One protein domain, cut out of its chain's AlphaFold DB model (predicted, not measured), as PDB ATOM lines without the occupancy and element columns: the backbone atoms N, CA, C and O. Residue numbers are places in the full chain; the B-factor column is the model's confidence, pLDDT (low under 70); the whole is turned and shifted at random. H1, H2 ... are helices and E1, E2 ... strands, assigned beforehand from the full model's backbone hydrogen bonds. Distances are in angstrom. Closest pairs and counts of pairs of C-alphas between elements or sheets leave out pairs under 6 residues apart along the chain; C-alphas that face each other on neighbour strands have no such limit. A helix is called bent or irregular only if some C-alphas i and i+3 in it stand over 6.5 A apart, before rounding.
ATOM      1  N   PRO A  77     107.280 107.393 127.152       59.62
ATOM      2  CA  PRO A  77     106.968 106.615 125.950       59.62
ATOM      3  C   PRO A  77     106.260 107.437 124.862       59.62
ATOM      4  O   PRO A  77     106.432 107.164 123.680       59.62
ATOM      5  N   HIS A  78     105.520 108.475 125.262       56.28
ATOM      6  CA  HIS A  78     104.871 109.430 124.366       56.28
ATOM      7  C   HIS A  78     105.863 110.345 123.627       56.28
ATOM      8  O   HIS A  78     105.751 110.518 122.421       56.28
ATOM      9  N   GLU A  79     106.877 110.888 124.308       59.72
ATOM     10  CA  GLU A  79     107.910 111.710 123.655       59.72
ATOM     11  C   GLU A  79     108.755 110.847 122.709       59.72
ATOM     12  O   GLU A  79     109.040 111.245 121.584       59.72
ATOM     13  N   ALA A  80     109.071 109.612 123.114       64.06
ATOM     14  CA  ALA A  80     109.746 108.656 122.245       64.06
ATOM     15  C   ALA A  80     108.896 108.254 121.024       64.06
ATOM     16  O   ALA A  80     109.439 108.116 119.929       64.06
ATOM     17  N   HIS A  81     107.582 108.084 121.200       68.81
ATOM     18  CA  HIS A  81     106.634 107.831 120.115       68.81
ATOM     19  C   HIS A  81     106.559 109.020 119.152       68.81
ATOM     20  O   HIS A  81     106.674 108.815 117.948       68.81
ATOM     21  N   ASN A  82     106.438 110.249 119.658       65.62
ATOM     22  CA  ASN A  82     106.360 111.448 118.822       65.62
ATOM     23  C   ASN A  82     107.649 111.672 118.028       65.62
ATOM     24  O   ASN A  82     107.589 111.876 116.823       65.62
ATOM     25  N   LEU A  83     108.819 111.524 118.653       65.12
ATOM     26  CA  LEU A  83     110.105 111.653 117.958       65.12
ATOM     27  C   LEU A  83     110.309 110.596 116.858       65.12
ATOM     28  O   LEU A  83     111.036 110.840 115.897       65.12
ATOM     29  N   GLN A  84     109.692 109.418 116.988       65.69
ATOM     30  CA  GLN A  84     109.802 108.341 116.000       65.69
ATOM     31  C   GLN A  84     108.742 108.422 114.900       65.69
ATOM     32  O   GLN A  84     109.061 108.214 113.730       65.69
ATOM     33  N   ASN A  85     107.495 108.702 115.273       64.62
ATOM     34  CA  ASN A  85     106.331 108.540 114.403       64.62
ATOM     35  C   ASN A  85     105.770 109.874 113.901       64.62
ATOM     36  O   ASN A  85     105.164 109.904 112.833       64.62
ATOM     37  N   HIS A  86     106.023 110.973 114.616       66.88
ATOM     38  CA  HIS A  86     105.555 112.316 114.271       66.88
ATOM     39  C   HIS A  86     106.669 113.377 114.383       66.88
ATOM     40  O   HIS A  86     106.507 114.358 115.108       66.88
ATOM     41  N   PRO A  87     107.822 113.217 113.703       68.50
ATOM     42  CA  PRO A  87     108.817 114.281 113.663       68.50
ATOM     43  C   PRO A  87     108.281 115.479 112.866       68.50
ATOM     44  O   PRO A  87     107.773 115.308 111.757       68.50
ATOM     45  N   THR A  88     108.435 116.685 113.416       71.62
ATOM     46  CA  THR A  88     108.020 117.944 112.783       71.62
ATOM     47  C   THR A  88     108.711 118.118 111.431       71.62
ATOM     48  O   THR A  88     109.938 118.014 111.329       71.62
ATOM     49  N   GLU A  89     107.929 118.371 110.380       72.75
ATOM     50  CA  GLU A  89     108.443 118.520 109.020       72.75
ATOM     51  C   GLU A  89     109.293 119.786 108.882       72.75
ATOM     52  O   GLU A  89     108.898 120.879 109.291       72.75
ATOM     53  N   GLN A  90     110.475 119.647 108.283       80.44
ATOM     54  CA  GLN A  90     111.408 120.759 108.093       80.44
ATOM     55  C   GLN A  90     111.509 121.137 106.617       80.44
ATOM     56  O   GLN A  90     111.001 120.445 105.741       80.44
ATOM     57  N   ARG A  91     112.147 122.267 106.309       83.75
ATOM     58  CA  ARG A  91     112.404 122.686 104.923       83.75
ATOM     59  C   ARG A  91     113.892 122.941 104.733       83.75
ATOM     60  O   ARG A  91     114.358 124.069 104.859       83.75
ATOM     61  N   ILE A  92     114.629 121.880 104.422       86.06
ATOM     62  CA  ILE A  92     116.072 121.910 104.162       86.06
ATOM     63  C   ILE A  92     116.283 122.089 102.656       86.06
ATOM     64  O   ILE A  92     115.907 121.220 101.873       86.06
ATOM     65  N   LYS A  93     116.855 123.217 102.230       84.56
ATOM     66  CA  LYS A  93     117.101 123.511 100.806       84.56
ATOM     67  C   LYS A  93     118.481 123.018 100.384       84.56
ATOM     68  O   LYS A  93     119.454 123.304 101.064       84.56
ATOM     69  N   CYS A  94     118.595 122.332  99.251       86.62
ATOM     70  CA  CYS A  94     119.906 121.947  98.729       86.62
ATOM     71  C   CYS A  94     120.752 123.195  98.397       86.62
ATOM     72  O   CYS A  94     120.273 124.048  97.648       86.62
ATOM     73  N   PRO A  95     122.005 123.302  98.885       81.31
ATOM     74  CA  PRO A  95     122.874 124.446  98.609       81.31
ATOM     75  C   PRO A  95     123.546 124.373  97.226       81.31
ATOM     76  O   PRO A  95     124.268 125.293  96.838       81.31
ATOM     77  N   GLY A  96     123.328 123.290  96.469       78.50
ATOM     78  CA  GLY A  96     123.820 123.149  95.100       78.50
ATOM     79  C   GLY A  96     123.181 124.184  94.172       78.50
ATOM     80  O   GLY A  96     121.956 124.306  94.146       78.50
ATOM     81  N   LYS A  97     124.017 124.890  93.396       70.88
ATOM     82  CA  LYS A  97     123.624 126.040  92.557       70.88
ATOM     83  C   LYS A  97     122.435 125.755  91.625       70.88
ATOM     84  O   LYS A  97     121.599 126.633  91.465       70.88
ATOM     85  N   ASP A  98     122.309 124.518  91.138       76.25
ATOM     86  CA  ASP A  98     121.292 124.127  90.147       76.25
ATOM     87  C   ASP A  98     120.291 123.071  90.653       76.25
ATOM     88  O   ASP A  98     119.545 122.491  89.866       76.25
ATOM     89  N   CYS A  99     120.289 122.753  91.953       81.12
ATOM     90  CA  CYS A  99     119.424 121.692  92.481       81.12
ATOM     91  C   CYS A  99     118.099 122.230  93.033       81.12
ATOM     92  O   CYS A  99     117.038 121.722  92.676       81.12
ATOM     93  N   GLY A 100     118.141 123.219  93.932       78.62
ATOM     94  CA  GLY A 100     116.948 123.868  94.500       78.62
ATOM     95  C   GLY A 100     115.953 122.964  95.254       78.62
ATOM     96  O   GLY A 100     114.947 123.466  95.753       78.62
ATOM     97  N   ARG A 101     116.201 121.649  95.364       84.25
ATOM     98  CA  ARG A 101     115.287 120.698  96.014       84.25
ATOM     99  C   ARG A 101     115.142 120.996  97.503       84.25
ATOM    100  O   ARG A 101     116.106 121.369  98.175       84.25
ATOM    101  N   ILE A 102     113.930 120.790  98.006       87.38
ATOM    102  CA  ILE A 102     113.565 120.981  99.408       87.38
ATOM    103  C   ILE A 102     113.326 119.607 100.023       87.38
ATOM    104  O   ILE A 102     112.610 118.785  99.453       87.38
ATOM    105  N   PHE A 103     113.914 119.370 101.187       88.56
ATOM    106  CA  PHE A 103     113.813 118.115 101.918       88.56
ATOM    107  C   PHE A 103     113.161 118.335 103.276       88.56
ATOM    108  O   PHE A 103     113.417 119.337 103.943       88.56
ATOM    109  N   THR A 104     112.354 117.358 103.692       86.12
ATOM    110  CA  THR A 104     111.706 117.341 105.010       86.12
ATOM    111  C   THR A 104     112.595 116.803 106.122       86.12
ATOM    112  O   THR A 104     112.368 117.111 107.290       86.12
ATOM    113  N   ARG A 105     113.620 116.017 105.764       86.88
ATOM    114  CA  ARG A 105     114.559 115.351 106.680       86.88
ATOM    115  C   ARG A 105     115.992 115.498 106.183       86.88
ATOM    116  O   ARG A 105     116.220 115.487 104.968       86.88
ATOM    117  N   ALA A 106     116.966 115.555 107.089       87.06
ATOM    118  CA  ALA A 106     118.371 115.644 106.706       87.06
ATOM    119  C   ALA A 106     118.866 114.333 106.088       87.06
ATOM    120  O   ALA A 106     119.646 114.359 105.137       87.06
ATOM    121  N   ALA A 107     118.346 113.185 106.535       89.25
ATOM    122  CA  ALA A 107     118.643 111.901 105.903       89.25
ATOM    123  C   ALA A 107     118.242 111.859 104.417       89.25
ATOM    124  O   ALA A 107     118.966 111.301 103.592       89.25
ATOM    125  N   ALA A 108     117.109 112.476 104.061       90.06
ATOM    126  CA  ALA A 108     116.648 112.552 102.676       90.06
ATOM    127  C   ALA A 108     117.562 113.448 101.826       90.06
ATOM    128  O   ALA A 108     117.899 113.087 100.699       90.06
ATOM    129  N   PHE A 109     118.020 114.569 102.388       89.56
ATOM    130  CA  PHE A 109     118.995 115.447 101.741       89.56
ATOM    131  C   PHE A 109     120.344 114.747 101.502       89.56
ATOM    132  O   PHE A 109     120.881 114.804 100.398       89.56
ATOM    133  N   VAL A 110     120.868 114.020 102.494       89.00
ATOM    134  CA  VAL A 110     122.118 113.254 102.335       89.00
ATOM    135  C   VAL A 110     121.945 112.128 101.314       89.00
ATOM    136  O   VAL A 110     122.801 111.958 100.451       89.00
ATOM    137  N   SER A 111     120.812 111.417 101.334       90.81
ATOM    138  CA  SER A 111     120.526 110.371 100.344       90.81
ATOM    139  C   SER A 111     120.471 110.913  98.916       90.81
ATOM    140  O   SER A 111     120.888 110.222  97.991       90.81
ATOM    141  N   HIS A 112     119.978 112.137  98.728       89.44
ATOM    142  CA  HIS A 112     119.955 112.794  97.425       89.44
ATOM    143  C   HIS A 112     121.369 113.054  96.871       89.44
ATOM    144  O   HIS A 112     121.587 112.910  95.666       89.44
ATOM    145  N   ILE A 113     122.334 113.380  97.738       88.06
ATOM    146  CA  ILE A 113     123.744 113.541  97.350       88.06
ATOM    147  C   ILE A 113     124.378 112.173  97.057       88.06
ATOM    148  O   ILE A 113     125.013 112.007  96.020       88.06
ATOM    149  N   GLU A 114     124.151 111.172  97.914       86.94
ATOM    150  CA  GLU A 114     124.685 109.810  97.720       86.94
ATOM    151  C   GLU A 114     124.192 109.155  96.422       86.94
ATOM    152  O   GLU A 114     124.934 108.435  95.766       86.94
ATOM    153  N   LYS A 115     122.945 109.415  96.013       87.06
ATOM    154  CA  LYS A 115     122.371 108.876  94.768       87.06
ATOM    155  C   LYS A 115     122.811 109.624  93.503       87.06
ATOM    156  O   LYS A 115     122.303 109.315  92.428       87.06
ATOM    157  N   LYS A 116     123.716 110.607  93.610       84.19
ATOM    158  CA  LYS A 116     124.176 111.468  92.499       84.19
ATOM    159  C   LYS A 116     123.041 112.196  91.771       84.19
ATOM    160  O   LYS A 116     123.138 112.529  90.595       84.19
ATOM    161  N   GLU A 117     121.945 112.468  92.472       84.00
ATOM    162  CA  GLU A 117     120.809 113.198  91.903       84.00
ATOM    163  C   GLU A 117     121.032 114.722  91.930       84.00
ATOM    164  O   GLU A 117     120.269 115.476  91.319       84.00
ATOM    165  N   CYS A 118     122.045 115.191  92.666       82.56
ATOM    166  CA  CYS A 118     122.422 116.596  92.747       82.56
ATOM    167  C   CYS A 118     123.402 116.950  91.627       82.56
ATOM    168  O   CYS A 118     124.493 116.400  91.565       82.56
ATOM    169  N   LYS A 119     123.059 117.938  90.795       78.44
ATOM    170  CA  LYS A 119     123.954 118.427  89.729       78.44
ATOM    171  C   LYS A 119     125.104 119.311  90.231       78.44
ATOM    172  O   LYS A 119     126.014 119.600  89.470       78.44
ATOM    173  N   GLY A 120     125.045 119.780  91.482       77.75
ATOM    174  CA  GLY A 120     126.012 120.741  92.031       77.75
ATOM    175  C   GLY A 120     126.899 120.217  93.164       77.75
ATOM    176  O   GLY A 120     127.798 120.933  93.603       77.75
ATOM    177  N   ILE A 121     126.625 119.021  93.693       80.38
ATOM    178  CA  ILE A 121     127.395 118.415  94.785       80.38
ATOM    179  C   ILE A 121     127.595 116.944  94.446       80.38
ATOM    180  O   ILE A 121     126.636 116.175  94.478       80.38
ATOM    181  N   ASP A 122     128.842 116.577  94.171       79.00
ATOM    182  CA  ASP A 122     129.216 115.198  93.881       79.00
ATOM    183  C   ASP A 122     129.314 114.348  95.154       79.00
ATOM    184  O   ASP A 122     129.653 114.833  96.238       79.00
ATOM    185  N   GLU A 123     129.062 113.046  95.009       81.75
ATOM    186  CA  GLU A 123     129.213 112.057  96.083       81.75
ATOM    187  C   GLU A 123     130.646 112.048  96.639       81.75
ATOM    188  O   GLU A 123     130.848 112.062  97.853       81.75
ATOM    189  N   GLU A 124     131.650 112.102  95.762       76.06
ATOM    190  CA  GLU A 124     133.066 112.115  96.148       76.06
ATOM    191  C   GLU A 124     133.397 113.308  97.042       76.06
ATOM    192  O   GLU A 124     134.116 113.175  98.034       76.06
ATOM    193  N   ARG A 125     132.785 114.464  96.767       79.81
ATOM    194  CA  ARG A 125     132.935 115.661  97.593       79.81
ATOM    195  C   ARG A 125     132.383 115.448  99.001       79.81
ATOM    196  O   ARG A 125     133.010 115.883  99.966       79.81
ATOM    197  N   LEU A 126     131.236 114.784  99.139       81.19
ATOM    198  CA  LEU A 126     130.656 114.457 100.446       81.19
ATOM    199  C   LEU A 126     131.561 113.498 101.232       81.19
ATOM    200  O   LEU A 126     131.841 113.735 102.410       81.19
ATOM    201  N   VAL A 127     132.044 112.441 100.575       82.38
ATOM    202  CA  VAL A 127     132.949 111.447 101.173       82.38
ATOM    203  C   VAL A 127     134.252 112.109 101.623       82.38
ATOM    204  O   VAL A 127     134.692 111.883 102.753       82.38
ATOM    205  N   HIS A 128     134.821 112.986 100.792       76.81
ATOM    206  CA  HIS A 128     136.044 113.723 101.094       76.81
ATOM    207  C   HIS A 128     135.880 114.655 102.303       76.81
ATOM    208  O   HIS A 128     136.661 114.585 103.252       76.81
ATOM    209  N   GLN A 129     134.847 115.505 102.311       80.31
ATOM    210  CA  GLN A 129     134.586 116.431 103.424       80.31
ATOM    211  C   GLN A 129     134.387 115.689 104.748       80.31
ATOM    212  O   GLN A 129     134.933 116.074 105.783       80.31
ATOM    213  N   ARG A 130     133.659 114.571 104.715       83.69
ATOM    214  CA  ARG A 130     133.456 113.719 105.887       83.69
ATOM    215  C   ARG A 130     134.757 113.100 106.392       83.69
ATOM    216  O   ARG A 130     135.011 113.109 107.597       83.69
ATOM    217  N   ALA A 131     135.572 112.552 105.498       78.94
ATOM    218  CA  ALA A 131     136.836 111.925 105.863       78.94
ATOM    219  C   ALA A 131     137.819 112.946 106.453       78.94
ATOM    220  O   ALA A 131     138.358 112.706 107.535       78.94
ATOM    221  N   MET A 132     137.951 114.121 105.833       76.75
ATOM    222  CA  MET A 132     138.753 115.227 106.364       76.75
ATOM    223  C   MET A 132     138.289 115.620 107.769       76.75
ATOM    224  O   MET A 132     139.081 115.672 108.708       76.75
ATOM    225  N   LYS A 133     136.983 115.817 107.958       80.75
ATOM    226  CA  LYS A 133     136.425 116.204 109.256       80.75
ATOM    227  C   LYS A 133     136.606 115.141 110.331       80.75
ATOM    228  O   LYS A 133     136.918 115.467 111.476       80.75
ATOM    229  N   THR A 134     136.471 113.872 109.953       79.06
ATOM    230  CA  THR A 134     136.740 112.739 110.843       79.06
ATOM    231  C   THR A 134     138.191 112.780 111.308       79.06
ATOM    232  O   THR A 134     138.423 112.750 112.516       79.06
ATOM    233  N   MET A 135     139.142 112.952 110.386       76.06
ATOM    234  CA  MET A 135     140.572 113.028 110.697       76.06
ATOM    235  C   MET A 135     140.918 114.221 111.598       76.06
ATOM    236  O   MET A 135     141.600 114.026 112.608       76.06
ATOM    237  N   ILE A 136     140.389 115.419 111.311       79.88
ATOM    238  CA  ILE A 136     140.552 116.604 112.174       79.88
ATOM    239  C   ILE A 136     140.008 116.310 113.574       79.88
ATOM    240  O   ILE A 136     140.696 116.541 114.567       79.88
ATOM    241  N   SER A 137     138.800 115.745 113.674       76.44
ATOM    242  CA  SER A 137     138.188 115.437 114.970       76.44
ATOM    243  C   SER A 137     139.041 114.465 115.792       76.44
ATOM    244  O   SER A 137     139.164 114.616 117.007       76.44
ATOM    245  N   SER A 138     139.660 113.475 115.145       74.00
ATOM    246  CA  SER A 138     140.561 112.527 115.799       74.00
ATOM    247  C   SER A 138     141.900 113.152 116.174       74.00
ATOM    248  O   SER A 138     142.397 112.857 117.258       74.00
ATOM    249  N   ALA A 139     142.463 114.037 115.348       77.81
ATOM    250  CA  ALA A 139     143.685 114.767 115.678       77.81
ATOM    251  C   ALA A 139     143.476 115.669 116.907       77.81
ATOM    252  O   ALA A 139     144.267 115.624 117.848       77.81
ATOM    253  N   LEU A 140     142.353 116.394 116.962       77.62
ATOM    254  CA  LEU A 140     141.980 117.207 118.122       77.62
ATOM    255  C   LEU A 140     141.770 116.347 119.377       77.62
ATOM    256  O   LEU A 140     142.253 116.696 120.451       77.62
ATOM    257  N   LYS A 141     141.119 115.182 119.253       74.31
ATOM    258  CA  LYS A 141     140.964 114.233 120.373       74.31
ATOM    259  C   LYS A 141     142.323 113.732 120.888       74.31
ATOM    260  O   LYS A 141     142.507 113.686 122.102       74.31
ATOM    261  N   LYS A 142     143.283 113.419 120.004       68.25
ATOM    262  CA  LYS A 142     144.651 112.999 120.384       68.25
ATOM    263  C   LYS A 142     145.394 114.102 121.165       68.25
ATOM    264  O   LYS A 142     146.042 113.794 122.157       68.25
ATOM    265  N   ALA A 271     146.330 117.137 100.657       64.81
ATOM    266  CA  ALA A 271     145.997 115.789 101.130       64.81
ATOM    267  C   ALA A 271     147.221 115.042 101.697       64.81
ATOM    268  O   ALA A 271     147.158 114.457 102.777       64.81
ATOM    269  N   VAL A 272     148.370 115.121 101.016       69.69
ATOM    270  CA  VAL A 272     149.623 114.467 101.442       69.69
ATOM    271  C   VAL A 272     150.169 115.088 102.731       69.69
ATOM    272  O   VAL A 272     150.582 114.371 103.645       69.69
ATOM    273  N   GLN A 273     150.165 116.421 102.823       68.50
ATOM    274  CA  GLN A 273     150.603 117.143 104.024       68.50
ATOM    275  C   GLN A 273     149.688 116.834 105.215       68.50
ATOM    276  O   GLN A 273     150.152 116.674 106.343       68.50
ATOM    277  N   PHE A 274     148.397 116.673 104.948       67.69
ATOM    278  CA  PHE A 274     147.390 116.378 105.949       67.69
ATOM    279  C   PHE A 274     147.497 114.941 106.496       67.69
ATOM    280  O   PHE A 274     147.408 114.748 107.708       67.69
ATOM    281  N   TYR A 275     147.789 113.937 105.657       72.69
ATOM    282  CA  TYR A 275     148.073 112.574 106.136       72.69
ATOM    283  C   TYR A 275     149.333 112.494 106.994       72.69
ATOM    284  O   TYR A 275     149.308 111.845 108.041       72.69
ATOM    285  N   ARG A 276     150.403 113.200 106.602       72.50
ATOM    286  CA  ARG A 276     151.625 113.309 107.419       72.50
ATOM    287  C   ARG A 276     151.352 113.941 108.788       72.50
ATOM    288  O   ARG A 276     151.991 113.567 109.764       72.50
ATOM    289  N   ALA A 277     150.403 114.875 108.869       71.81
ATOM    290  CA  ALA A 277     149.983 115.477 110.134       71.81
ATOM    291  C   ALA A 277     149.086 114.549 110.977       71.81
ATOM    292  O   ALA A 277     149.133 114.596 112.207       71.81
ATOM    293  N   TYR A 278     148.259 113.719 110.336       68.69
ATOM    294  CA  TYR A 278     147.316 112.827 111.014       68.69
ATOM    295  C   TYR A 278     147.990 111.598 111.640       68.69
ATOM    296  O   TYR A 278     147.730 111.275 112.809       68.69
ATOM    297  N   ASP A 279     148.862 110.947 110.869       67.56
ATOM    298  CA  ASP A 279     149.672 109.814 111.296       67.56
ATOM    299  C   ASP A 279     151.139 110.078 110.907       67.56
ATOM    300  O   ASP A 279     151.507 109.938 109.740       67.56
ATOM    301  N   PRO A 280     152.007 110.415 111.881       74.31
ATOM    302  CA  PRO A 280     153.429 110.678 111.631       74.31
ATOM    303  C   PRO A 280     154.191 109.504 110.995       74.31
ATOM    304  O   PRO A 280     155.245 109.705 110.407       74.31
ATOM    305  N   ASN A 281     153.645 108.286 111.095       77.19
ATOM    306  CA  ASN A 281     154.225 107.050 110.558       77.19
ATOM    307  C   ASN A 281     153.602 106.641 109.210       77.19
ATOM    308  O   ASN A 281     153.653 105.467 108.816       77.19
ATOM    309  N   TRP A 282     152.900 107.564 108.551       79.31
ATOM    310  CA  TRP A 282     152.330 107.320 107.236       79.31
ATOM    311  C   TRP A 282     153.405 107.461 106.153       79.31
ATOM    312  O   TRP A 282     153.882 108.557 105.863       79.31
ATOM    313  N   ASP A 283     153.730 106.330 105.526       78.50
ATOM    314  CA  ASP A 283     154.705 106.238 104.444       78.50
ATOM    315  C   ASP A 283     153.999 105.889 103.124       78.50
ATOM    316  O   ASP A 283     153.433 104.794 103.012       78.50
ATOM    317  N   PRO A 284     154.072 106.752 102.091       78.38
ATOM    318  CA  PRO A 284     153.513 106.462 100.766       78.38
ATOM    319  C   PRO A 284     154.091 105.201 100.112       78.38
ATOM    320  O   PRO A 284     153.415 104.531  99.337       78.38
ATOM    321  N   ASN A 285     155.329 104.842 100.456       81.19
ATOM    322  CA  ASN A 285     156.053 103.728  99.843       81.19
ATOM    323  C   ASN A 285     155.463 102.350 100.170       81.19
ATOM    324  O   ASN A 285     155.755 101.394  99.463       81.19
ATOM    325  N   LYS A 286     154.608 102.227 101.196       81.88
ATOM    326  CA  LYS A 286     153.893 100.966 101.481       81.88
ATOM    327  C   LYS A 286     152.907 100.584 100.376       81.88
ATOM    328  O   LYS A 286     152.565  99.416 100.253       81.88
ATOM    329  N   HIS A 287     152.456 101.574  99.613       80.06
ATOM    330  CA  HIS A 287     151.541 101.417  98.490       80.06
ATOM    331  C   HIS A 287     152.259 101.518  97.145       80.06
ATOM    332  O   HIS A 287     151.590 101.644  96.135       80.06
ATOM    333  N   LEU A 288     153.592 101.570  97.115       84.00
ATOM    334  CA  LEU A 288     154.342 101.651  95.867       84.00
ATOM    335  C   LEU A 288     154.639 100.237  95.377       84.00
ATOM    336  O   LEU A 288     155.359  99.496  96.049       84.00
ATOM    337  N   ASN A 289     154.152  99.888  94.191       83.69
ATOM    338  CA  ASN A 289     154.536  98.642  93.550       83.69
ATOM    339  C   ASN A 289     155.923  98.814  92.893       83.69
ATOM    340  O   ASN A 289     156.063  99.612  91.960       83.69
ATOM    341  N   PRO A 290     156.957  98.066  93.329       79.50
ATOM    342  CA  PRO A 290     158.319  98.228  92.820       79.50
ATOM    343  C   PRO A 290     158.463  97.932  91.324       79.50
ATOM    344  O   PRO A 290     159.387  98.430  90.688       79.50
ATOM    345  N   TYR A 291     157.570  97.112  90.763       81.00
ATOM    346  CA  TYR A 291     157.673  96.637  89.383       81.00
ATOM    347  C   TYR A 291     157.057  97.599  88.370       81.00
ATOM    348  O   TYR A 291     157.519  97.672  87.235       81.00
ATOM    349  N   THR A 292     156.020  98.338  88.762       82.31
ATOM    350  CA  THR A 292     155.334  99.291  87.880       82.31
ATOM    351  C   THR A 292     155.730 100.736  88.162       82.31
ATOM    352  O   THR A 292     155.442 101.605  87.343       82.31
ATOM    353  N   GLY A 293     156.373 101.014  89.306       80.38
ATOM    354  CA  GLY A 293     156.680 102.377  89.752       80.38
ATOM    355  C   GLY A 293     155.431 103.209  90.062       80.38
ATOM    356  O   GLY A 293     155.535 104.415  90.264       80.38
ATOM    357  N   LYS A 294     154.258 102.566  90.089       85.88
ATOM    358  CA  LYS A 294     152.960 103.173  90.377       85.88
ATOM    359  C   LYS A 294     152.497 102.775  91.767       85.88
ATOM    360  O   LYS A 294     152.852 101.709  92.276       85.88
ATOM    361  N   TYR A 295     151.675 103.623  92.362       84.00
ATOM    362  CA  TYR A 295     151.036 103.331  93.629       84.00
ATOM    363  C   TYR A 295     149.788 102.479  93.412       84.00
ATOM    364  O   TYR A 295     148.918 102.857  92.631       84.00
ATOM    365  N   ASP A 296     149.677 101.356  94.109       82.12
ATOM    366  CA  ASP A 296     148.523 100.474  94.055       82.12
ATOM    367  C   ASP A 296     147.721 100.513  95.362       82.12
ATOM    368  O   ASP A 296     148.226 100.394  96.485       82.12
ATOM    369  N   CYS A 297     146.413 100.714  95.226       77.56
ATOM    370  CA  CYS A 297     145.486 100.612  96.343       77.56
ATOM    371  C   CYS A 297     144.120 100.145  95.838       77.56
ATOM    372  O   CYS A 297     143.537 100.738  94.932       77.56
ATOM    373  N   CYS A 298     143.613  99.050  96.409       71.75
ATOM    374  CA  CYS A 298     142.267  98.521  96.155       71.75
ATOM    375  C   CYS A 298     141.910  98.295  94.677       71.75
ATOM    376  O   CYS A 298     140.759  98.461  94.277       71.75
ATOM    377  N   GLY A 299     142.903  97.881  93.885       74.25
ATOM    378  CA  GLY A 299     142.758  97.608  92.455       74.25
ATOM    379  C   GLY A 299     142.856  98.844  91.557       74.25
ATOM    380  O   GLY A 299     142.708  98.703  90.348       74.25
ATOM    381  N   GLY A 300     143.099 100.034  92.119       75.25
ATOM    382  CA  GLY A 300     143.459 101.238  91.372       75.25
ATOM    383  C   GLY A 300     144.974 101.422  91.298       75.25
ATOM    384  O   GLY A 300     145.667 101.207  92.293       75.25
ATOM    385  N   GLU A 301     145.462 101.836  90.128       81.00
ATOM    386  CA  GLU A 301     146.844 102.276  89.910       81.00
ATOM    387  C   GLU A 301     146.896 103.808  89.866       81.00
ATOM    388  O   GLU A 301     146.111 104.440  89.158       81.00
ATOM    389  N   PHE A 302     147.839 104.403  90.589       83.06
ATOM    390  CA  PHE A 302     148.051 105.846  90.649       83.06
ATOM    391  C   PHE A 302     149.497 106.175  90.295       83.06
ATOM    392  O   PHE A 302     150.427 105.529  90.770       83.06
ATOM    393  N   GLU A 303     149.700 107.199  89.475       82.06
ATOM    394  CA  GLU A 303     151.042 107.638  89.072       82.06
ATOM    395  C   GLU A 303     151.697 108.509  90.154       82.06
ATOM    396  O   GLU A 303     152.900 108.432  90.377       82.06
ATOM    397  N   ASP A 304     150.883 109.262  90.901       84.75
ATOM    398  CA  ASP A 304     151.338 110.215  91.907       84.75
ATOM    399  C   ASP A 304     150.916 109.835  93.333       84.75
ATOM    400  O   ASP A 304     149.790 109.395  93.586       84.75
ATOM    401  N   VAL A 305     151.767 110.191  94.307       82.62
ATOM    402  CA  VAL A 305     151.448 110.144  95.751       82.62
ATOM    403  C   VAL A 305     150.185 110.947  96.079       82.62
ATOM    404  O   VAL A 305     149.453 110.612  97.007       82.62
ATOM    405  N   LYS A 306     149.925 112.022  95.325       81.31
ATOM    406  CA  LYS A 306     148.742 112.875  95.495       81.31
ATOM    407  C   LYS A 306     147.458 112.112  95.177       81.31
ATOM    408  O   LYS A 306     146.554 112.100  96.005       81.31
ATOM    409  N   GLY A 307     147.426 111.414  94.039       80.62
ATOM    410  CA  GLY A 307     146.283 110.590  93.639       80.62
ATOM    411  C   GLY A 307     146.039 109.438  94.614       80.62
ATOM    412  O   GLY A 307     144.897 109.169  94.982       80.62
ATOM    413  N   LEU A 308     147.112 108.828  95.129       83.81
ATOM    414  CA  LEU A 308     147.004 107.840  96.202       83.81
ATOM    415  C   LEU A 308     146.415 108.451  97.485       83.81
ATOM    416  O   LEU A 308     145.523 107.862  98.088       83.81
ATOM    417  N   ALA A 309     146.904 109.612  97.928       80.69
ATOM    418  CA  ALA A 309     146.406 110.262  99.139       80.69
ATOM    419  C   ALA A 309     144.914 110.611  99.016       80.69
ATOM    420  O   ALA A 309     144.141 110.310  99.923       80.69
ATOM    421  N   GLU A 310     144.483 111.159  97.880       77.00
ATOM    422  CA  GLU A 310     143.065 111.408  97.587       77.00
ATOM    423  C   GLU A 310     142.238 110.111  97.596       77.00
ATOM    424  O   GLU A 310     141.149 110.067  98.172       77.00
ATOM    425  N   HIS A 311     142.778 109.016  97.057       79.38
ATOM    426  CA  HIS A 311     142.127 107.710  97.111       79.38
ATOM    427  C   HIS A 311     141.993 107.166  98.544       79.38
ATOM    428  O   HIS A 311     140.933 106.662  98.929       79.38
ATOM    429  N   LEU A 312     143.031 107.300  99.374       78.88
ATOM    430  CA  LEU A 312     143.013 106.850 100.769       78.88
ATOM    431  C   LEU A 312     141.936 107.568 101.601       78.88
ATOM    432  O   LEU A 312     141.419 106.998 102.569       78.88
ATOM    433  N   ILE A 313     141.536 108.784 101.217       75.38
ATOM    434  CA  ILE A 313     140.465 109.537 101.890       75.38
ATOM    435  C   ILE A 313     139.121 108.816 101.710       75.38
ATOM    436  O   ILE A 313     138.307 108.751 102.641       75.38
ATOM    437  N   LEU A 314     138.912 108.171 100.560       71.75
ATOM    438  CA  LEU A 314     137.699 107.406 100.264       71.75
ATOM    439  C   LEU A 314     137.567 106.150 101.139       71.75
ATOM    440  O   LEU A 314     136.447 105.757 101.476       71.75
ATOM    441  N   HIS A 315     138.677 105.537 101.571       70.44
ATOM    442  CA  HIS A 315     138.638 104.421 102.526       70.44
ATOM    443  C   HIS A 315     138.036 104.826 103.868       70.44
ATOM    444  O   HIS A 315     137.218 104.099 104.437       70.44
ATOM    445  N   MET A 316     138.407 106.008 104.350       66.94
ATOM    446  CA  MET A 316     137.941 106.525 105.635       66.94
ATOM    447  C   MET A 316     136.474 106.956 105.561       66.94
ATOM    448  O   MET A 316     135.704 106.716 106.493       66.94
ATOM    449  N   GLY A 317     136.054 107.525 104.429       66.19
ATOM    450  CA  GLY A 317     134.679 107.977 104.223       66.19
ATOM    451  C   GLY A 317     133.648 106.861 103.983       66.19
ATOM    452  O   GLY A 317     132.451 107.123 104.106       66.19
ATOM    453  N   ARG A 318     134.077 105.618 103.713       68.50
ATOM    454  CA  ARG A 318     133.200 104.444 103.497       68.50
ATOM    455  C   ARG A 318     132.760 103.724 104.775       68.50
ATOM    456  O   ARG A 318     131.851 102.897 104.734       68.50
ATOM    457  N   ASN A 319     133.353 104.045 105.923       71.88
ATOM    458  CA  ASN A 319     132.950 103.466 107.202       71.88
ATOM    459  C   ASN A 319     131.807 104.283 107.831       71.88
ATOM    460  O   ASN A 319     131.981 105.424 108.264       71.88
ATOM    461  N   PHE A 320     130.609 103.699 107.905       78.44
ATOM    462  CA  PHE A 320     129.433 104.320 108.531       78.44
ATOM    463  C   PHE A 320     129.148 103.654 109.874       78.44
ATOM    464  O   PHE A 320     128.375 102.701 109.964       78.44
ATOM    465  N   SER A 321     129.790 104.133 110.936       83.62
ATOM    466  CA  SER A 321     129.498 103.696 112.298       83.62
ATOM    467  C   SER A 321     129.064 104.874 113.157       83.62
ATOM    468  O   SER A 321     129.594 105.979 113.052       83.62
ATOM    469  N   CYS A 322     128.067 104.649 114.011       82.06
ATOM    470  CA  CYS A 322     127.666 105.667 114.974       82.06
ATOM    471  C   CYS A 322     128.712 105.743 116.101       82.06
ATOM    472  O   CYS A 322     128.957 104.718 116.747       82.06
ATOM    473  N   PRO A 323     129.278 106.923 116.415       78.50
ATOM    474  CA  PRO A 323     130.259 107.062 117.494       78.50
ATOM    475  C   PRO A 323     129.666 106.745 118.876       78.50
ATOM    476  O   PRO A 323     130.393 106.354 119.786       78.50
ATOM    477  N   CYS A 324     128.344 106.865 119.031       74.44
ATOM    478  CA  CYS A 324     127.661 106.697 120.311       74.44
ATOM    479  C   CYS A 324     127.163 105.265 120.543       74.44
ATOM    480  O   CYS A 324     127.367 104.717 121.621       74.44
ATOM    481  N   CYS A 325     126.516 104.641 119.550       76.81
ATOM    482  CA  CYS A 325     125.957 103.289 119.694       76.81
ATOM    483  C   CYS A 325     126.777 102.193 118.991       76.81
ATOM    484  O   CYS A 325     126.405 101.022 119.061       76.81
ATOM    485  N   ARG A 326     127.865 102.560 118.293       80.38
ATOM    486  CA  ARG A 326     128.779 101.679 117.535       80.38
ATOM    487  C   ARG A 326     128.115 100.772 116.491       80.38
ATOM    488  O   ARG A 326     128.771  99.896 115.929       80.38
ATOM    489  N   ARG A 327     126.835 100.987 116.178       82.44
ATOM    490  CA  ARG A 327     126.140 100.271 115.102       82.44
ATOM    491  C   ARG A 327     126.725 100.671 113.755       82.44
ATOM    492  O   ARG A 327     127.019 101.847 113.536       82.44
ATOM    493  N   LYS A 328     126.880  99.680 112.878       85.50
ATOM    494  CA  LYS A 328     127.322  99.849 111.493       85.50
ATOM    495  C   LYS A 328     126.104 100.033 110.589       85.50
ATOM    496  O   LYS A 328     125.099  99.347 110.769       85.50
ATOM    497  N   PHE A 329     126.210 100.933 109.625       85.44
ATOM    498  CA  PHE A 329     125.168 101.249 108.654       85.44
ATOM    499  C   PHE A 329     125.678 101.013 107.236       85.44
ATOM    500  O   PHE A 329     126.882 100.989 106.992       85.44
ATOM    501  N   LYS A 330     124.744 100.808 106.305       85.50
ATOM    502  CA  LYS A 330     125.062 100.563 104.892       85.50
ATOM    503  C   LYS A 330     125.345 101.855 104.112       85.50
ATOM    504  O   LYS A 330     126.045 101.794 103.113       85.50
ATOM    505  N   SER A 331     124.807 102.990 104.561       87.50
ATOM    506  CA  SER A 331     124.982 104.306 103.931       87.50
ATOM    507  C   SER A 331     125.035 105.426 104.968       87.50
ATOM    508  O   SER A 331     124.612 105.237 106.120       87.50
ATOM    509  N   ASN A 332     125.514 106.605 104.565       86.94
ATOM    510  CA  ASN A 332     125.524 107.790 105.413       86.94
ATOM    511  C   ASN A 332     124.102 108.275 105.682       86.94
ATOM    512  O   ASN A 332     123.777 108.608 106.819       86.94
ATOM    513  N   ALA A 333     123.218 108.239 104.680       89.31
ATOM    514  CA  ALA A 333     121.817 108.600 104.875       89.31
ATOM    515  C   ALA A 333     121.141 107.742 105.957       89.31
ATOM    516  O   ALA A 333     120.380 108.260 106.773       89.31
ATOM    517  N   ALA A 334     121.456 106.442 106.021       88.88
ATOM    518  CA  ALA A 334     120.946 105.559 107.067       88.88
ATOM    519  C   ALA A 334     121.517 105.902 108.455       88.88
ATOM    520  O   ALA A 334     120.797 105.822 109.453       88.88
ATOM    521  N   LEU A 335     122.788 106.310 108.526       88.19
ATOM    522  CA  LEU A 335     123.407 106.780 109.765       88.19
ATOM    523  C   LEU A 335     122.781 108.102 110.240       88.19
ATOM    524  O   LEU A 335     122.473 108.232 111.423       88.19
ATOM    525  N   VAL A 336     122.522 109.049 109.336       87.88
ATOM    526  CA  VAL A 336     121.838 110.312 109.661       87.88
ATOM    527  C   VAL A 336     120.396 110.050 110.093       87.88
ATOM    528  O   VAL A 336     119.990 110.542 111.137       87.88
ATOM    529  N   ALA A 337     119.654 109.189 109.389       87.25
ATOM    530  CA  ALA A 337     118.297 108.800 109.787       87.25
ATOM    531  C   ALA A 337     118.271 108.163 111.183       87.25
ATOM    532  O   ALA A 337     117.383 108.445 111.992       87.25
ATOM    533  N   HIS A 338     119.265 107.327 111.497       84.81
ATOM    534  CA  HIS A 338     119.442 106.786 112.840       84.81
ATOM    535  C   HIS A 338     119.673 107.902 113.867       84.81
ATOM    536  O   HIS A 338     119.031 107.899 114.917       84.81
ATOM    537  N   CYS A 339     120.539 108.864 113.557       80.94
ATOM    538  CA  CYS A 339     120.789 110.040 114.386       80.94
ATOM    539  C   CYS A 339     119.624 111.043 114.429       80.94
ATOM    540  O   CYS A 339     119.705 111.980 115.205       80.94
ATOM    541  N   GLU A 340     118.565 110.899 113.635       78.81
ATOM    542  CA  GLU A 340     117.353 111.730 113.735       78.81
ATOM    543  C   GLU A 340     116.272 111.048 114.581       78.81
ATOM    544  O   GLU A 340     115.624 111.679 115.410       78.81
ATOM    545  N   THR A 341     116.086 109.740 114.388       75.25
ATOM    546  CA  THR A 341     114.899 109.007 114.872       75.25
ATOM    547  C   THR A 341     115.173 108.082 116.054       75.25
ATOM    548  O   THR A 341     114.256 107.677 116.776       75.25
ATOM    549  N   SER A 342     116.429 107.690 116.281       66.12
ATOM    550  CA  SER A 342     116.737 106.654 117.263       66.12
ATOM    551  C   SER A 342     116.750 107.200 118.687       66.12
ATOM    552  O   SER A 342     117.797 107.545 119.228       66.12
ATOM    553  N   THR A 343     115.608 107.102 119.363       63.38
ATOM    554  CA  THR A 343     115.481 107.315 120.820       63.38
ATOM    555  C   THR A 343     116.357 106.367 121.648       63.38
ATOM    556  O   THR A 343     116.718 106.673 122.776       63.38
ATOM    557  N   ARG A 344     116.737 105.212 121.078       65.56
ATOM    558  CA  ARG A 344     117.636 104.225 121.702       65.56
ATOM    559  C   ARG A 344     119.124 104.538 121.520       65.56
ATOM    560  O   ARG A 344     119.954 103.768 121.996       65.56
ATOM    561  N   CYS A 345     119.478 105.607 120.802       70.06
ATOM    562  CA  CYS A 345     120.867 106.033 120.681       70.06
ATOM    563  C   CYS A 345     121.169 107.065 121.779       70.06
ATOM    564  O   CYS A 345     120.589 108.149 121.744       70.06
ATOM    565  N   PRO A 346     122.105 106.792 122.709       64.06
ATOM    566  CA  PRO A 346     122.467 107.750 123.760       64.06
ATOM    567  C   PRO A 346     123.011 109.080 123.213       64.06
ATOM    568  O   PRO A 346     122.993 110.098 123.897       64.06
ATOM    569  N   GLY A 347     123.501 109.072 121.970       60.00
ATOM    570  CA  GLY A 347     124.125 110.220 121.318       60.00
ATOM    571  C   GLY A 347     123.172 111.328 120.887       60.00
ATOM    572  O   GLY A 347     123.609 112.473 120.800       60.00
ATOM    573  N   LEU A 348     121.889 111.009 120.660       61.88
ATOM    574  CA  LEU A 348     120.894 111.937 120.101       61.88
ATOM    575  C   LEU A 348     120.709 113.197 120.958       61.88
ATOM    576  O   LEU A 348     120.424 114.268 120.441       61.88
ATOM    577  N   ARG A 349     120.876 113.064 122.278       58.69
ATOM    578  CA  ARG A 349     120.747 114.169 123.241       58.69
ATOM    579  C   ARG A 349     122.040 114.426 123.997       58.69
ATOM    580  O   ARG A 349     122.021 115.014 125.070       58.69
ATOM    581  N   SER A 350     123.165 113.949 123.469       66.12
ATOM    582  CA  SER A 350     124.452 114.372 123.999       66.12
ATOM    583  C   SER A 350     124.678 115.838 123.629       66.12
ATOM    584  O   SER A 350     124.271 116.285 122.559       66.12
ATOM    585  N   GLU A 351     125.375 116.590 124.476       67.62
ATOM    586  CA  GLU A 351     125.807 117.963 124.154       67.62
ATOM    587  C   GLU A 351     126.655 118.010 122.871       67.62
ATOM    588  O   GLU A 351     126.727 119.025 122.184       67.62
ATOM    589  N   LYS A 352     127.244 116.867 122.508       75.81
ATOM    590  CA  LYS A 352     128.051 116.667 121.307       75.81
ATOM    591  C   LYS A 352     127.223 116.287 120.077       75.81
ATOM    592  O   LYS A 352     127.811 116.051 119.028       75.81
ATOM    593  N   TYR A 353     125.890 116.248 120.153       81.25
ATOM    594  CA  TYR A 353     125.029 115.850 119.035       81.25
ATOM    595  C   TYR A 353     125.292 116.676 117.772       81.25
ATOM    596  O   TYR A 353     125.553 116.109 116.711       81.25
ATOM    597  N   ALA A 354     125.325 118.005 117.907       80.50
ATOM    598  CA  ALA A 354     125.611 118.907 116.796       80.50
ATOM    599  C   ALA A 354     126.980 118.613 116.163       80.50
ATOM    600  O   ALA A 354     127.068 118.493 114.948       80.50
ATOM    601  N   GLN A 355     128.020 118.390 116.977       82.12
ATOM    602  CA  GLN A 355     129.359 118.025 116.498       82.12
ATOM    603  C   GLN A 355     129.353 116.672 115.779       82.12
ATOM    604  O   GLN A 355     129.925 116.540 114.705       82.12
ATOM    605  N   THR A 356     128.667 115.669 116.331       81.50
ATOM    606  CA  THR A 356     128.603 114.338 115.714       81.50
ATOM    607  C   THR A 356     127.839 114.341 114.395       81.50
ATOM    608  O   THR A 356     128.239 113.654 113.460       81.50
ATOM    609  N   LEU A 357     126.758 115.116 114.277       83.81
ATOM    610  CA  LEU A 357     126.047 115.269 113.010       83.81
ATOM    611  C   LEU A 357     126.869 116.026 111.981       83.81
ATOM    612  O   LEU A 357     126.831 115.695 110.800       83.81
ATOM    613  N   ASP A 358     127.604 117.028 112.429       84.19
ATOM    614  CA  ASP A 358     128.474 117.829 111.592       84.19
ATOM    615  C   ASP A 358     129.645 116.982 111.051       84.19
ATOM    616  O   ASP A 358     129.941 117.014 109.857       84.19
ATOM    617  N   GLU A 359     130.239 116.124 111.893       82.81
ATOM    618  CA  GLU A 359     131.209 115.086 111.507       82.81
ATOM    619  C   GLU A 359     130.615 114.093 110.494       82.81
ATOM    620  O   GLU A 359     131.227 113.807 109.466       82.81
ATOM    621  N   VAL A 360     129.412 113.572 110.754       83.75
ATOM    622  CA  VAL A 360     128.768 112.546 109.916       83.75
ATOM    623  C   VAL A 360     128.302 113.104 108.570       83.75
ATOM    624  O   VAL A 360     128.474 112.451 107.542       83.75
ATOM    625  N   SER A 361     127.735 114.307 108.552       82.75
ATOM    626  CA  SER A 361     127.232 114.958 107.339       82.75
ATOM    627  C   SER A 361     128.316 115.688 106.544       82.75
ATOM    628  O   SER A 361     128.023 116.194 105.465       82.75
ATOM    629  N   GLY A 362     129.556 115.753 107.049       76.94
ATOM    630  CA  GLY A 362     130.658 116.462 106.394       76.94
ATOM    631  C   GLY A 362     130.454 117.979 106.333       76.94
ATOM    632  O   GLY A 362     130.954 118.618 105.416       76.94
ATOM    633  N   GLY A 363     129.689 118.557 107.266       80.56
ATOM    634  CA  GLY A 363     129.377 119.992 107.294       80.56
ATOM    635  C   GLY A 363     128.285 120.462 106.338       80.56
ATOM    636  O   GLY A 363     127.998 121.655 106.286       80.56
ATOM    637  N   PHE A 364     127.641 119.556 105.600       80.50
ATOM    638  CA  PHE A 364     126.528 119.929 104.725       80.50
ATOM    639  C   PHE A 364     125.207 120.121 105.478       80.50
ATOM    640  O   PHE A 364     124.328 120.826 104.978       80.50
ATOM    641  N   VAL A 365     125.068 119.516 106.662       85.69
ATOM    642  CA  VAL A 365     123.892 119.642 107.532       85.69
ATOM    643  C   VAL A 365     124.332 120.182 108.884       85.69
ATOM    644  O   VAL A 365     125.107 119.538 109.590       85.69
ATOM    645  N   GLN A 366     123.786 121.331 109.275       83.31
ATOM    646  CA  GLN A 366     124.053 121.946 110.569       83.31
ATOM    647  C   GLN A 366     122.805 121.911 111.452       83.31
ATOM    648  O   GLN A 366     121.700 122.220 111.006       83.31
ATOM    649  N   ALA A 367     122.980 121.529 112.719       81.62
ATOM    650  CA  ALA A 367     121.927 121.605 113.725       81.62
ATOM    651  C   ALA A 367     121.916 123.014 114.339       81.62
ATOM    652  O   ALA A 367     122.858 123.387 115.037       81.62
ATOM    653  N   VAL A 368     120.867 123.793 114.066       78.19
ATOM    654  CA  VAL A 368     120.753 125.202 114.501       78.19
ATOM    655  C   VAL A 368     120.030 125.327 115.846       78.19
ATOM    656  O   VAL A 368     120.247 126.279 116.591       78.19
ATOM    657  N   GLY A 369     119.206 124.343 116.213       74.00
ATOM    658  CA  GLY A 369     118.494 124.347 117.490       74.00
ATOM    659  C   GLY A 369     117.510 123.194 117.629       74.00
ATOM    660  O   GLY A 369     117.637 122.183 116.942       74.00
ATOM    661  N   TYR A 370     116.520 123.358 118.506       76.81
ATOM    662  CA  TYR A 370     115.405 122.428 118.682       76.81
ATOM    663  C   TYR A 370     114.083 123.154 118.423       76.81
ATOM    664  O   TYR A 370     113.951 124.334 118.741       76.81
ATOM    665  N   HIS A 371     113.120 122.443 117.849       74.12
ATOM    666  CA  HIS A 371     111.730 122.892 117.753       74.12
ATOM    667  C   HIS A 371     111.045 122.815 119.125       74.12
ATOM    668  O   HIS A 371     111.573 122.191 120.049       74.12
ATOM    669  N   GLU A 372     109.859 123.407 119.254       63.81
ATOM    670  CA  GLU A 372     109.056 123.398 120.493       63.81
ATOM    671  C   GLU A 372     108.748 121.969 120.981       63.81
ATOM    672  O   GLU A 372     108.734 121.690 122.183       63.81
ATOM    673  N   ASP A 373     108.646 121.032 120.038       62.44
ATOM    674  CA  ASP A 373     108.434 119.603 120.280       62.44
ATOM    675  C   ASP A 373     109.690 118.867 120.783       62.44
ATOM    676  O   ASP A 373     109.622 117.712 121.209       62.44
ATOM    677  N   GLY A 374     110.857 119.518 120.763       66.19
ATOM    678  CA  GLY A 374     112.144 118.939 121.160       66.19
ATOM    679  C   GLY A 374     112.881 118.184 120.048       66.19
ATOM    680  O   GLY A 374     113.947 117.624 120.309       66.19
ATOM    681  N   THR A 375     112.367 118.175 118.815       72.81
ATOM    682  CA  THR A 375     113.086 117.660 117.634       72.81
ATOM    683  C   THR A 375     114.200 118.621 117.199       72.81
ATOM    684  O   THR A 375     113.973 119.831 117.218       72.81
ATOM    685  N   PRO A 376     115.378 118.139 116.766       74.69
ATOM    686  CA  PRO A 376     116.461 118.999 116.287       74.69
ATOM    687  C   PRO A 376     116.106 119.662 114.951       74.69
ATOM    688  O   PRO A 376     115.591 118.998 114.058       74.69
ATOM    689  N   LYS A 377     116.386 120.960 114.806       81.06
ATOM    690  CA  LYS A 377     116.190 121.756 113.587       81.06
ATOM    691  C   LYS A 377     117.471 121.783 112.758       81.06
ATOM    692  O   LYS A 377     118.529 122.160 113.268       81.06
ATOM    693  N   PHE A 378     117.343 121.450 111.479       83.69
ATOM    694  CA  PHE A 378     118.448 121.393 110.534       83.69
ATOM    695  C   PHE A 378     118.379 122.489 109.488       83.69
ATOM    696  O   PHE A 378     117.311 122.836 108.981       83.69
ATOM    697  N   GLU A 379     119.557 122.966 109.113       79.12
ATOM    698  CA  GLU A 379     119.755 123.842 107.972       79.12
ATOM    699  C   GLU A 379     120.869 123.274 107.091       79.12
ATOM    700  O   GLU A 379     121.828 122.666 107.573       79.12
ATOM    701  N   ALA A 380     120.709 123.424 105.778       76.81
ATOM    702  CA  ALA A 380     121.735 123.044 104.823       76.81
ATOM    703  C   ALA A 380     122.726 124.195 104.649       76.81
ATOM    704  O   ALA A 380     122.330 125.357 104.570       76.81
ATOM    705  N   GLY A 381     124.012 123.863 104.584       61.28
ATOM    706  CA  GLY A 381     125.088 124.845 104.665       61.28
ATOM    707  C   GLY A 381     125.031 125.966 103.615       61.28
ATOM    708  O   GLY A 381     125.286 125.738 102.432       61.28
ATOM    709  N   LYS A 382     124.817 127.196 104.094       46.59
ATOM    710  CA  LYS A 382     125.747 128.328 103.939       46.59
ATOM    711  C   LYS A 382     125.932 128.948 105.327       46.59
ATOM    712  O   LYS A 382     124.957 129.380 105.933       46.59
ATOM    713  N   VAL A 383     127.168 128.924 105.835       54.00
ATOM    714  CA  VAL A 383     127.571 129.631 107.058       54.00
ATOM    715  C   VAL A 383     127.473 131.113 106.754       54.00
ATOM    716  O   VAL A 383     128.370 131.636 106.119       54.00
TER     717      VAL A 383
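This is residues 77 to 142 and 271 to 383 of the 477 residues of the protein "C2H2 finger domain protein" of Rasamsonia emersonii CBS 393.64 (UniProt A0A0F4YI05). Two lobes lie along one long axis, with the long helix H3 standing across that axis between them. In the larger lobe H7 runs side by side with H2 and with H9, and the hairpin E3 and E4 packs on H9; the smaller lobe holds H4, H6, the short hairpin E1 and E2 and the four-residue H5, while H1 lies at the far end of the larger lobe. The 179 printed residues include nine named helices and four named strands, in the order H1 H2 H3 H4 H5 E1 E2 H6 H7 H8 H9 E3 E4, with two antiparallel sheets of two strands each. The class is mostly helix. The whole is only just compact, close to loose, with a radius of gyration of the C-alphas of 18.5 A, and elongated, with spans of 64 by 38 by 28 A.

H1, residues 77 to 85, is close to but not clearly touching H7, residues 332 to 341; their closest C-alphas, of Gln 84 and Thr 341, are 5.3 A apart. H2, residues 106 to 114, touches H7 at a shallow tilt of 5 degrees, opposite ways, closest at the C-alphas of Ala 107 and Ala 333, 4.7 A. The hub is H3, residues 123 to 142, which touches four helices. With its residues 123 to 126 alone it only just touches H2, with 3 pairs of C-alphas within 8 A, the closest being Glu 114 and Glu 123, 5.3 A. It touches H9, residues 353 to 361, at a steep tilt of 44 degrees, opposite ways, closest at the C-alphas of Lys 133 and Glu 359, 5.8 A. It touches H6, residues 305 to 317, about perpendicular at 83 degrees, closest at the C-alphas of Ala 131 and Gly 317, 4.8 A. With its residues 135 to 139 alone it only just touches H4, residues 271 to 278, with 3 pairs of C-alphas within 8 A. E1, residues 295 to 297, and E2, residues 300 to 302, form an antiparallel hairpin, with N 295 and O 302 within hydrogen-bond range at 2.8 A. H7 touches H9 at a shallow tilt of 23 degrees, opposite ways, closest at the C-alphas of Val 336 and Val 360, 7.3 A. E3, residues 365 to 370, and E4, residues 376 to 380, form an antiparallel hairpin, with N 366 and O 379 at 2.9 A; the closest C-alphas of H9 and E3, of Ala 354 and Ala 367, are 5.5 A apart. Every O i to N i+4 pair is within hydrogen-bond range in H1, H2, H3, H4, H7 and H9, but 6 of 9 in H6.

H1 begins at C-alpha 77, (106.968, 106.615, 125.950), and H2 spans 12.4 A. H3 spans 28.8 A, from C-alpha 123 at (129.213, 112.057, 96.083). H4 spans 10.4 A, and H5, residues 284 to 287, is followed by E1 and E2. H6 spans 18.9 A and H7 14.3 A. H8, residues 346 to 349, is only just irregular, with C-alphas 346 and 349 6.7 A apart. H9 spans 11.9 A, E3 14.3 A and E4 13.3 A, ending at C-alpha 380, (121.735, 123.044, 104.823).

The two C-alphas farthest apart, of His 78 and Tyr 291, are 64.6 A apart. Residues 143 to 270 are not printed, and C-alphas 142 and 271 are 19.5 A apart across the cut. The links H1 to H2 and H6 to H7 are long. The mean pLDDT of the printed part is 77.4, and 36 residues are under 70, among them residues 77 to 87.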